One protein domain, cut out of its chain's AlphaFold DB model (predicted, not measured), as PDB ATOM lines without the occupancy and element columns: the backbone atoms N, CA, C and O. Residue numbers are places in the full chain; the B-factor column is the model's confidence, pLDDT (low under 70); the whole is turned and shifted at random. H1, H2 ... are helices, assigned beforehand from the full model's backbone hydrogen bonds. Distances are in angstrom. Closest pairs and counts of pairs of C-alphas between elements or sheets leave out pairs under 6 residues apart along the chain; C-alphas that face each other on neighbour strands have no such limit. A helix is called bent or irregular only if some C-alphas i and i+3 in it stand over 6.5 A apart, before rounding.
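This is residues 58 to 145 of the 233 residues of a protein of Galerina marginata (strain CBS 339.88) (UniProt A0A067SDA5). The chain goes out along the kinked helix H2, turns through the short H3 at the far end and comes back along H4, which crosses H2 steeply; at the other end H1 packs between the first half of H2 and H5. The long link of residues 69 to 82 lies at that same end. The printed part has 88 residues with five named helices, H1 to H5 in chain order, and no named strand; its class is all helix. It is compact, with a radius of gyration of the C-alphas of 13.8 A, and only just elongated, spanning 41 by 27 by 19 A.

Find C-alpha 58 at (86.556, 99.387, 79.094); from there H1, residues 58 to 68, runs 15.1 A. At C-alpha 83, (80.248, 115.861, 94.506), begins H2, residues 83 to 104, the longest helix, 28.3 A from first to last C-alpha. It has a kink of 82 degrees near residue 98 and is irregular, with C-alphas 97 and 100 9.5 A apart; its line is a rough one. H3, residues 107 to 112, spans 9.1 A and is also irregular, with C-alphas 108 and 111 8.3 A apart. H4, residues 117 to 132, runs 21.3 A. H5, residues 135 to 145, runs 15.4 A to C-alpha 145 at (94.767, 99.786, 87.515).

Look first at H1 and H2, a helical hairpin: H2 touches H1 with residues 84 to 93 alone, closest at the C-alphas of Leu 67 and Gly 85, 4.2 A, opposite ways at a shallow tilt of 33 degrees, only just short of steep. H1 also touches H5, opposite ways at a shallow tilt of 15 degrees; the closest C-alphas, of Leu 60 and Leu 142, are 6.6 A apart. H2 touches H4 at a steep tilt of 51 degrees, opposite ways, closest at the C-alphas of Arg 87 and Glu 126, 5.2 A. H4 touches H3 with residues 117 to 120 alone, about perpendicular at 75 degrees, closest at the C-alphas of Tyr 108 and Leu 117, 6.0 A. H1 and H4 are apart, as are H3 and H5. In H5 every O i to N i+4 pair is within hydrogen-bond range, against 5 of 7 in H1, 11 of 18 in H2, 9 of 12 in H4 and 0 of 2 in H3, where 2 of 3 O i to N i+3 pairs are.

The two C-alphas farthest apart, those of His 77 and Asp 111, are 41.2 A apart. The printed part has no cut. The link from H1 to H2 is long, with 14 residues; the other three are tight. The mean pLDDT of the printed part is 89.1, and residue 58 is under 70.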
ATOM      1  N   LEU A  58      87.860  98.882  79.544       63.41
ATOM      2  CA  LEU A  58      86.556  99.387  79.094       63.41
ATOM      3  C   LEU A  58      85.559  99.594  80.246       63.41
ATOM      4  O   LEU A  58      84.820 100.577  80.227       63.41
ATOM      5  N   PHE A  59      85.555  98.720  81.261       80.06
ATOM      6  CA  PHE A  59      84.769  98.948  82.479       80.06
ATOM      7  C   PHE A  59      85.241 100.234  83.161       80.06
ATOM      8  O   PHE A  59      84.422 101.109  83.426       80.06
ATOM      9  N   LEU A  60      86.551 100.391  83.374       82.31
ATOM     10  CA  LEU A  60      87.126 101.526  84.104       82.31
ATOM     11  C   LEU A  60      86.916 102.874  83.401       82.31
ATOM     12  O   LEU A  60      86.746 103.893  84.074       82.31
ATOM     13  N   GLU A  61      86.858 102.889  82.066       85.94
ATOM     14  CA  GLU A  61      86.484 104.082  81.298       85.94
ATOM     15  C   GLU A  61      85.028 104.529  81.532       85.94
ATOM     16  O   GLU A  61      84.735 105.710  81.368       85.94
ATOM     17  N   GLY A  62      84.125 103.650  81.987       87.25
ATOM     18  CA  GLY A  62      82.738 103.996  82.323       87.25
ATOM     19  C   GLY A  62      82.623 104.966  83.511       87.25
ATOM     20  O   GLY A  62      82.235 106.120  83.312       87.25
ATOM     21  N   PRO A  63      82.991 104.556  84.744       89.44
ATOM     22  CA  PRO A  63      83.047 105.440  85.907       89.44
ATOM     23  C   PRO A  63      83.955 106.657  85.682       89.44
ATOM     24  O   PRO A  63      83.589 107.767  86.066       89.44
ATOM     25  N   LYS A  64      85.102 106.486  85.006       89.75
ATOM     26  CA  LYS A  64      86.000 107.596  84.641       89.75
ATOM     27  C   LYS A  64      85.301 108.640  83.768       89.75
ATOM     28  O   LYS A  64      85.399 109.826  84.065       89.75
ATOM     29  N   SER A  65      84.569 108.223  82.734       89.62
ATOM     30  CA  SER A  65      83.815 109.147  81.877       89.62
ATOM     31  C   SER A  65      82.697 109.849  82.646       89.62
ATOM     32  O   SER A  65      82.486 111.041  82.446       89.62
ATOM     33  N   ALA A  66      82.021 109.154  83.569       91.25
ATOM     34  CA  ALA A  66      80.995 109.748  84.427       91.25
ATOM     35  C   ALA A  66      81.554 110.820  85.388       91.25
ATOM     36  O   ALA A  66      80.879 111.814  85.648       91.25
ATOM     37  N   LEU A  67      82.789 110.640  85.875       90.69
ATOM     38  CA  LEU A  67      83.499 111.618  86.703       90.69
ATOM     39  C   LEU A  67      83.996 112.818  85.881       90.69
ATOM     40  O   LEU A  67      83.731 113.958  86.241       90.69
ATOM     41  N   VAL A  68      84.676 112.574  84.756       90.69
ATOM     42  CA  VAL A  68      85.265 113.640  83.920       90.69
ATOM     43  C   VAL A  68      84.195 114.485  83.216       90.69
ATOM     44  O   VAL A  68      84.390 115.681  83.026       90.69
ATOM     45  N   ALA A  69      83.040 113.907  82.872       91.06
ATOM     46  CA  ALA A  69      81.921 114.643  82.279       91.06
ATOM     47  C   ALA A  69      81.112 115.485  83.289       91.06
ATOM     48  O   ALA A  69      80.117 116.108  82.903       91.06
ATOM     49  N   SER A  70      81.479 115.509  84.578       91.81
ATOM     50  CA  SER A  70      80.749 116.288  85.576       91.81
ATOM     51  C   SER A  70      81.113 117.777  85.509       91.81
ATOM     52  O   SER A  70      82.276 118.172  85.434       91.81
ATOM     53  N   LYS A  71      80.092 118.640  85.574       90.50
ATOM     54  CA  LYS A  71      80.250 120.108  85.500       90.50
ATOM     55  C   LYS A  71      81.082 120.713  86.643       90.50
ATOM     56  O   LYS A  71      81.410 121.890  86.586       90.50
ATOM     57  N   ASP A  72      81.319 119.947  87.706       91.88
ATOM     58  CA  ASP A  72      82.071 120.342  88.895       91.88
ATOM     59  C   ASP A  72      83.515 119.809  88.917       91.88
ATOM     60  O   ASP A  72      84.302 120.294  89.723       91.88
ATOM     61  N   PHE A  73      83.906 118.891  88.019       89.25
ATOM     62  CA  PHE A  73      85.275 118.353  87.965       89.25
ATOM     63  C   PHE A  73      86.309 119.340  87.387       89.25
ATOM     64  O   PHE A  73      87.471 119.293  87.784       89.25
ATOM     65  N   TYR A  74      85.917 120.244  86.480       90.69
ATOM     66  CA  TYR A  74      86.790 121.279  85.883       90.69
ATOM     67  C   TYR A  74      88.178 120.760  85.436       90.69
ATOM     68  O   TYR A  74      89.203 121.349  85.782       90.69
ATOM     69  N   ASP A  75      88.224 119.626  84.726       87.75
ATOM     70  CA  ASP A  75      89.458 118.948  84.281       87.75
ATOM     71  C   ASP A  75      90.484 118.660  85.405       87.75
ATOM     72  O   ASP A  75      91.692 118.619  85.181       87.75
ATOM     73  N   GLY A  76      90.004 118.459  86.637       88.25
ATOM     74  CA  GLY A  76      90.827 118.227  87.828       88.25
ATOM     75  C   GLY A  76      91.277 119.506  88.545       88.25
ATOM     76  O   GLY A  76      91.950 119.426  89.572       88.25
ATOM     77  N   HIS A  77      90.884 120.685  88.054       91.44
ATOM     78  CA  HIS A  77      91.188 121.999  88.636       91.44
ATOM     79  C   HIS A  77      90.033 122.568  89.483       91.44
ATOM     80  O   HIS A  77      89.832 123.785  89.564       91.44
ATOM     81  N   TYR A  78      89.264 121.686  90.123       90.38
ATOM     82  CA  TYR A  78      88.175 122.041  91.032       90.38
ATOM     83  C   TYR A  78      88.668 122.765  92.300       90.38
ATOM     84  O   TYR A  78      89.771 122.534  92.792       90.38
ATOM     85  N   LYS A  79      87.834 123.671  92.835       88.69
ATOM     86  CA  LYS A  79      88.113 124.436  94.074       88.69
ATOM     87  C   LYS A  79      87.555 123.775  95.337       88.69
ATOM     88  O   LYS A  79      88.069 123.994  96.426       88.69
ATOM     89  N   GLU A  80      86.498 122.995  95.162       89.75
ATOM     90  CA  GLU A  80      85.755 122.225  96.161       89.75
ATOM     91  C   GLU A  80      85.548 120.825  95.556       89.75
ATOM     92  O   GLU A  80      85.635 120.687  94.334       89.75
ATOM     93  N   GLN A  81      85.327 119.779  96.359       89.75
ATOM     94  CA  GLN A  81      85.223 118.418  95.808       89.75
ATOM     95  C   GLN A  81      84.023 118.292  94.844       89.75
ATOM     96  O   GLN A  81      82.933 118.771  95.167       89.75
ATOM     97  N   PRO A  82      84.183 117.641  93.675       91.69
ATOM     98  CA  PRO A  82      83.139 117.558  92.658       91.69
ATOM     99  C   PRO A  82      82.103 116.492  93.026       91.69
ATOM    100  O   PRO A  82      82.127 115.369  92.513       91.69
ATOM    101  N   GLU A  83      81.195 116.827  93.947       93.00
ATOM    102  CA  GLU A  83      80.248 115.861  94.506       93.00
ATOM    103  C   GLU A  83      79.410 115.145  93.439       93.00
ATOM    104  O   GLU A  83      79.151 113.949  93.564       93.00
ATOM    105  N   GLN A  84      78.978 115.841  92.381       91.50
ATOM    106  CA  GLN A  84      78.136 115.229  91.347       91.50
ATOM    107  C   GLN A  84      78.939 114.221  90.521       91.50
ATOM    108  O   GLN A  84      78.424 113.145  90.217       91.50
ATOM    109  N   GLY A  85      80.205 114.527  90.221       92.31
ATOM    110  CA  GLY A  85      81.128 113.596  89.577       92.31
ATOM    111  C   GLY A  85      81.439 112.376  90.443       92.31
ATOM    112  O   GLY A  85      81.363 111.250  89.958       92.31
ATOM    113  N   ILE A  86      81.727 112.569  91.735       92.69
ATOM    114  CA  ILE A  86      82.040 111.467  92.662       92.69
ATOM    115  C   ILE A  86      80.807 110.576  92.900       92.69
ATOM    116  O   ILE A  86      80.922 109.350  92.850       92.69
ATOM    117  N   ARG A  87      79.605 111.155  93.057       93.56
ATOM    118  CA  ARG A  87      78.352 110.378  93.113       93.56
ATOM    119  C   ARG A  87      78.110 109.605  91.816       93.56
ATOM    120  O   ARG A  87      77.778 108.425  91.879       93.56
ATOM    121  N   ALA A  88      78.312 110.222  90.649       93.06
ATOM    122  CA  ALA A  88      78.148 109.551  89.357       93.06
ATOM    123  C   ALA A  88      79.150 108.394  89.173       93.06
ATOM    124  O   ALA A  88      78.746 107.296  88.787       93.06
ATOM    125  N   PHE A  89      80.422 108.602  89.531       93.25
ATOM    126  CA  PHE A  89      81.453 107.563  89.578       93.25
ATOM    127  C   PHE A  89      81.004 106.373  90.437       93.25
ATOM    128  O   PHE A  89      80.934 105.240  89.952       93.25
ATOM    129  N   ALA A  90      80.637 106.642  91.695       92.19
ATOM    130  CA  ALA A  90      80.212 105.630  92.654       92.19
ATOM    131  C   ALA A  90      78.980 104.855  92.159       92.19
ATOM    132  O   ALA A  90      78.940 103.629  92.275       92.19
ATOM    133  N   ARG A  91      78.008 105.552  91.555       92.06
ATOM    134  CA  ARG A  91      76.763 104.976  91.024       92.06
ATOM    135  C   ARG A  91      76.984 104.032  89.843       92.06
ATOM    136  O   ARG A  91      76.259 103.048  89.718       92.06
ATOM    137  N   VAL A  92      77.965 104.305  88.981       91.44
ATOM    138  CA  VAL A  92      78.360 103.345  87.936       91.44
ATOM    139  C   VAL A  92      79.089 102.164  88.581       91.44
ATOM    140  O   VAL A  92      78.762 101.017  88.290       91.44
ATOM    141  N   PHE A  93      80.025 102.421  89.500       89.56
ATOM    142  CA  PHE A  93      80.844 101.379  90.131       89.56
ATOM    143  C   PHE A  93      80.025 100.380  90.979       89.56
ATOM    144  O   PHE A  93      80.333  99.188  90.971       89.56
ATOM    145  N   SER A  94      78.939 100.808  91.641       90.50
ATOM    146  CA  SER A  94      78.104  99.926  92.483       90.50
ATOM    147  C   SER A  94      77.514  98.735  91.726       90.50
ATOM    148  O   SER A  94      77.402  97.647  92.287       90.50
ATOM    149  N   GLY A  95      77.140  98.926  90.455       87.75
ATOM    150  CA  GLY A  95      76.566  97.863  89.623       87.75
ATOM    151  C   GLY A  95      77.550  96.725  89.338       87.75
ATOM    152  O   GLY A  95      77.139  95.572  89.211       87.75
ATOM    153  N   TRP A  96      78.845  97.046  89.295       87.56
ATOM    154  CA  TRP A  96      79.931  96.098  89.056       87.56
ATOM    155  C   TRP A  96      80.462  95.487  90.358       87.56
ATOM    156  O   TRP A  96      80.779  94.304  90.384       87.56
ATOM    157  N   ALA A  97      80.514  96.262  91.449       87.44
ATOM    158  CA  ALA A  97      81.076  95.825  92.729       87.44
ATOM    159  C   ALA A  97      80.275  94.710  93.427       87.44
ATOM    160  O   ALA A  97      80.879  93.816  94.014       87.44
ATOM    161  N   TYR A  98      78.938  94.743  93.351       85.75
ATOM    162  CA  TYR A  98      78.066  93.750  93.999       85.75
ATOM    163  C   TYR A  98      77.533  92.656  93.061       85.75
ATOM    164  O   TYR A  98      77.128  91.594  93.523       85.75
ATOM    165  N   GLY A  99      77.515  92.894  91.747       86.00
ATOM    166  CA  GLY A  99      76.970  91.947  90.775       86.00
ATOM    167  C   GLY A  99      75.434  91.865  90.747       86.00
ATOM    168  O   GLY A  99      74.723  92.282  91.658       86.00
ATOM    169  N   GLN A 100      74.885  91.324  89.654       88.62
ATOM    170  CA  GLN A 100      73.434  91.348  89.396       88.62
ATOM    171  C   GLN A 100      72.608  90.537  90.411       88.62
ATOM    172  O   GLN A 100      71.465  90.891  90.698       88.62
ATOM    173  N   THR A 101      73.159  89.437  90.927       89.56
ATOM    174  CA  THR A 101      72.463  88.523  91.850       89.56
ATOM    175  C   THR A 101      72.161  89.200  93.187       89.56
ATOM    176  O   THR A 101      71.034  89.117  93.666       89.56
ATOM    177  N   TRP A 102      73.108  89.976  93.719       92.31
ATOM    178  CA  TRP A 102      72.956  90.753  94.952       92.31
ATOM    179  C   TRP A 102      71.748  91.706  94.924       92.31
ATOM    180  O   TRP A 102      70.965  91.765  95.873       92.31
ATOM    181  N   PHE A 103      71.549  92.402  93.797       90.88
ATOM    182  CA  PHE A 103      70.398  93.289  93.598       90.88
ATOM    183  C   PHE A 103      69.076  92.520  93.439       90.88
ATOM    184  O   PHE A 103      68.052  92.990  93.936       90.88
ATOM    185  N   ARG A 104      69.081  91.342  92.792       91.19
ATOM    186  CA  ARG A 104      67.894  90.463  92.669       91.19
ATOM    187  C   ARG A 104      67.463  89.866  94.008       91.19
ATOM    188  O   ARG A 104      66.274  89.697  94.237       91.19
ATOM    189  N   GLU A 105      68.415  89.563  94.886       92.94
ATOM    190  CA  GLU A 105      68.163  89.070  96.246       92.94
ATOM    191  C   GLU A 105      67.895  90.194  97.263       92.94
ATOM    192  O   GLU A 105      67.846  89.938  98.464       92.94
ATOM    193  N   HIS A 106      67.732  91.439  96.799       91.44
ATOM    194  CA  HIS A 106      67.440  92.620  97.614       91.44
ATOM    195  C   HIS A 106      68.420  92.874  98.778       91.44
ATOM    196  O   HIS A 106      68.071  93.565  99.732       91.44
ATOM    197  N   LYS A 107      69.666  92.380  98.696       90.69
ATOM    198  CA  LYS A 107      70.668  92.471  99.781       90.69
ATOM    199  C   LYS A 107      71.007  93.910 100.199       90.69
ATOM    200  O   LYS A 107      71.444  94.130 101.323       90.69
ATOM    201  N   TYR A 108      70.746  94.891  99.332       88.25
ATOM    202  CA  TYR A 108      70.855  96.323  99.636       88.25
ATOM    203  C   TYR A 108      69.977  96.787 100.806       88.25
ATOM    204  O   TYR A 108      70.254  97.838 101.373       88.25
ATOM    205  N   THR A 109      68.934  96.037 101.180       89.81
ATOM    206  CA  THR A 109      68.134  96.341 102.379       89.81
ATOM    207  C   THR A 109      68.905  96.099 103.673       89.81
ATOM    208  O   THR A 109      68.502  96.621 104.709       89.81
ATOM    209  N   TRP A 110      70.008  95.338 103.623       87.44
ATOM    210  CA  TRP A 110      70.894  95.027 104.747       87.44
ATOM    211  C   TRP A 110      70.114  94.532 105.979       87.44
ATOM    212  O   TRP A 110      70.093  95.165 107.034       87.44
ATOM    213  N   ASP A 111      69.378  93.436 105.774       86.38
ATOM    214  CA  ASP A 111      68.455  92.807 106.733       86.38
ATOM    215  C   ASP A 111      67.370  93.747 107.304       86.38
ATOM    216  O   ASP A 111      66.832  93.533 108.390       86.38
ATOM    217  N   GLY A 112      66.999  94.774 106.530       87.50
ATOM    218  CA  GLY A 112      65.928  95.727 106.841       87.50
ATOM    219  C   GLY A 112      66.402  97.083 107.375       87.50
ATOM    220  O   GLY A 112      65.563  97.923 107.696       87.50
ATOM    221  N   LEU A 113      67.715  97.322 107.448       90.50
ATOM    222  CA  LEU A 113      68.297  98.615 107.823       90.50
ATOM    223  C   LEU A 113      68.001  99.728 106.797       90.50
ATOM    224  O   LEU A 113      67.863 100.887 107.187       90.50
ATOM    225  N   TYR A 114      67.875  99.388 105.508       91.50
ATOM    226  CA  TYR A 114      67.564 100.339 104.432       91.50
ATOM    227  C   TYR A 114      66.235  99.991 103.742       91.50
ATOM    228  O   TYR A 114      66.029  98.835 103.366       91.50
ATOM    229  N   PRO A 115      65.332 100.972 103.529       90.06
ATOM    230  CA  PRO A 115      63.998 100.716 102.985       90.06
ATOM    231  C   PRO A 115      64.017 100.390 101.487       90.06
ATOM    232  O   PRO A 115      63.194  99.605 101.017       90.06
ATOM    233  N   ASP A 116      64.947 100.978 100.728       92.44
ATOM    234  CA  ASP A 116      65.070 100.768  99.290       92.44
ATOM    235  C   ASP A 116      66.510 100.966  98.765       92.44
ATOM    236  O   ASP A 116      67.434 101.372  99.477       92.44
ATOM    237  N   LEU A 117      66.693 100.646  97.480       90.75
ATOM    238  CA  LEU A 117      67.972 100.713  96.774       90.75
ATOM    239  C   LEU A 117      68.475 102.152  96.560       90.75
ATOM    240  O   LEU A 117      69.682 102.371  96.458       90.75
ATOM    241  N   ALA A 118      67.583 103.139  96.459       92.38
ATOM    242  CA  ALA A 118      67.966 104.536  96.305       92.38
ATOM    243  C   ALA A 118      68.527 105.101  97.615       92.38
ATOM    244  O   ALA A 118      69.554 105.780  97.559       92.38
ATOM    245  N   THR A 119      67.931 104.764  98.766       92.88
ATOM    246  CA  THR A 119      68.473 105.086 100.096       92.88
ATOM    247  C   THR A 119      69.841 104.437 100.301       92.88
ATOM    248  O   THR A 119      70.814 105.158 100.520       92.88
ATOM    249  N   PHE A 120      69.957 103.111 100.125       93.06
ATOM    250  CA  PHE A 120      71.239 102.403 100.268       93.06
ATOM    251  C   PHE A 120      72.348 103.032  99.405       93.06
ATOM    252  O   PHE A 120      73.428 103.363  99.902       93.06
ATOM    253  N   LEU A 121      72.079 103.254  98.112       93.25
ATOM    254  CA  LEU A 121      73.086 103.813  97.212       93.25
ATOM    255  C   LEU A 121      73.441 105.269  97.547       93.25
ATOM    256  O   LEU A 121      74.594 105.641  97.368       93.25
ATOM    257  N   ARG A 122      72.503 106.084  98.049       91.19
ATOM    258  CA  ARG A 122      72.749 107.505  98.352       91.19
ATOM    259  C   ARG A 122      73.440 107.737  99.698       91.19
ATOM    260  O   ARG A 122      74.268 108.647  99.786       91.19
ATOM    261  N   GLU A 123      73.069 106.965 100.719       90.25
ATOM    262  CA  GLU A 123      73.452 107.175 102.127       90.25
ATOM    263  C   GLU A 123      74.606 106.281 102.589       90.25
ATOM    264  O   GLU A 123      75.385 106.702 103.442       90.25
ATOM    265  N   VAL A 124      74.755 105.086 102.006       90.25
ATOM    266  CA  VAL A 124      75.901 104.202 102.266       90.25
ATOM    267  C   VAL A 124      76.951 104.398 101.183       90.25
ATOM    268  O   VAL A 124      78.040 104.903 101.448       90.25
ATOM    269  N   TRP A 125      76.612 104.031  99.946       90.94
ATOM    270  CA  TRP A 125      77.605 103.849  98.891       90.94
ATOM    271  C   TRP A 125      78.190 105.174  98.386       90.94
ATOM    272  O   TRP A 125      79.367 105.457  98.591       90.94
ATOM    273  N   GLU A 126      77.366 106.031  97.782       92.94
ATOM    274  CA  GLU A 126      77.773 107.363  97.315       92.94
ATOM    275  C   GLU A 126      78.361 108.226  98.441       92.94
ATOM    276  O   GLU A 126      79.254 109.032  98.195       92.94
ATOM    277  N   ASN A 127      77.867 108.068  99.672       91.75
ATOM    278  CA  ASN A 127      78.300 108.862 100.817       91.75
ATOM    279  C   ASN A 127      79.715 108.488 101.289       91.75
ATOM    280  O   ASN A 127      80.527 109.379 101.527       91.75
ATOM    281  N   ALA A 128      80.046 107.192 101.343       88.75
ATOM    282  CA  ALA A 128      81.413 106.735 101.602       88.75
ATOM    283  C   ALA A 128      82.385 107.232 100.516       88.75
ATOM    284  O   ALA A 128      83.477 107.711 100.821       88.75
ATOM    285  N   TYR A 129      81.958 107.216  99.246       88.81
ATOM    286  CA  TYR A 129      82.756 107.773  98.150       88.81
ATOM    287  C   TYR A 129      83.020 109.282  98.290       88.81
ATOM    288  O   TYR A 129      84.103 109.728  97.929       88.81
ATOM    289  N   LEU A 130      82.085 110.063  98.842       89.56
ATOM    290  CA  LEU A 130      82.284 111.500  99.090       89.56
ATOM    291  C   LEU A 130      83.125 111.816 100.329       89.56
ATOM    292  O   LEU A 130      83.812 112.833 100.346       89.56
ATOM    293  N   HIS A 131      83.047 110.987 101.370       87.38
ATOM    294  CA  HIS A 131      83.776 111.218 102.615       87.38
ATOM    295  C   HIS A 131      85.253 110.810 102.510       87.38
ATOM    296  O   HIS A 131      86.135 111.542 102.962       87.38
ATOM    297  N   ASP A 132      85.532 109.650 101.908       84.94
ATOM    298  CA  ASP A 132      86.859 109.023 101.973       84.94
ATOM    299  C   ASP A 132      87.745 109.278 100.738       84.94
ATOM    300  O   ASP A 132      88.941 108.962 100.768       84.94
ATOM    301  N   TRP A 133      87.194 109.846  99.656       86.56
ATOM    302  CA  TRP A 133      87.876 109.955  98.361       86.56
ATOM    303  C   TRP A 133      87.868 111.366  97.768       86.56
ATOM    304  O   TRP A 133      87.026 112.210  98.050       86.56
ATOM    305  N   ASP A 134      88.843 111.590  96.892       91.81
ATOM    306  CA  ASP A 134      89.047 112.809  96.115       91.81
ATOM    307  C   ASP A 134      89.077 112.430  94.626       91.81
ATOM    308  O   ASP A 134      89.585 111.365  94.259       91.81
ATOM    309  N   ALA A 135      88.516 113.279  93.763       89.56
ATOM    310  CA  ALA A 135      88.314 112.938  92.355       89.56
ATOM    311  C   ALA A 135      89.622 112.733  91.571       89.56
ATOM    312  O   ALA A 135      89.730 111.782  90.793       89.56
ATOM    313  N   ASN A 136      90.637 113.568  91.796       90.69
ATOM    314  CA  ASN A 136      91.947 113.417  91.163       90.69
ATOM    315  C   ASN A 136      92.661 112.143  91.639       90.69
ATOM    316  O   ASN A 136      93.280 111.439  90.832       90.69
ATOM    317  N   ASN A 137      92.531 111.788  92.920       89.25
ATOM    318  CA  ASN A 137      93.007 110.512  93.446       89.25
ATOM    319  C   ASN A 137      92.280 109.324  92.790       89.25
ATOM    320  O   ASN A 137      92.955 108.406  92.327       89.25
ATOM    321  N   LEU A 138      90.947 109.354  92.663       88.19
ATOM    322  CA  LEU A 138      90.178 108.312  91.960       88.19
ATOM    323  C   LEU A 138      90.650 108.137  90.507       88.19
ATOM    324  O   LEU A 138      90.979 107.020  90.104       88.19
ATOM    325  N   ILE A 139      90.777 109.225  89.738       88.31
ATOM    326  CA  ILE A 139      91.293 109.188  88.357       88.31
ATOM    327  C   ILE A 139      92.712 108.601  88.300       88.31
ATOM    328  O   ILE A 139      93.006 107.774  87.435       88.31
ATOM    329  N   THR A 140      93.585 108.967  89.240       87.56
ATOM    330  CA  THR A 140      94.970 108.468  89.294       87.56
ATOM    331  C   THR A 140      95.039 106.970  89.625       87.56
ATOM    332  O   THR A 140      95.861 106.239  89.061       87.56
ATOM    333  N   LEU A 141      94.149 106.483  90.493       83.25
ATOM    334  CA  LEU A 141      94.038 105.067  90.851       83.25
ATOM    335  C   LEU A 141      93.516 104.221  89.682       83.25
ATOM    336  O   LEU A 141      94.146 103.218  89.340       83.25
ATOM    337  N   LEU A 142      92.453 104.666  89.000       85.06
ATOM    338  CA  LEU A 142      91.965 104.047  87.757       85.06
ATOM    339  C   LEU A 142      93.091 103.954  86.723       85.06
ATOM    340  O   LEU A 142      93.339 102.897  86.149       85.06
ATOM    341  N   HIS A 143      93.830 105.048  86.536       82.56
ATOM    342  CA  HIS A 143      94.963 105.109  85.619       82.56
ATOM    343  C   HIS A 143      96.144 104.213  86.000       82.56
ATOM    344  O   HIS A 143      96.957 103.896  85.128       82.56
ATOM    345  N   THR A 144      96.237 103.785  87.255       77.50
ATOM    346  CA  THR A 144      97.193 102.759  87.674       77.50
ATOM    347  C   THR A 144      96.662 101.368  87.371       77.50
ATOM    348  O   THR A 144      97.374 100.577  86.762       77.50
ATOM    349  N   TRP A 145      95.415 101.080  87.746       78.69
ATOM    350  CA  TRP A 145      94.767  99.786  87.515       78.69
ATOM    351  C   TRP A 145      94.750  99.429  86.020       78.69
ATOM    352  O   TRP A 145      95.190  98.348  85.635       78.69
TER     353      TRP A 145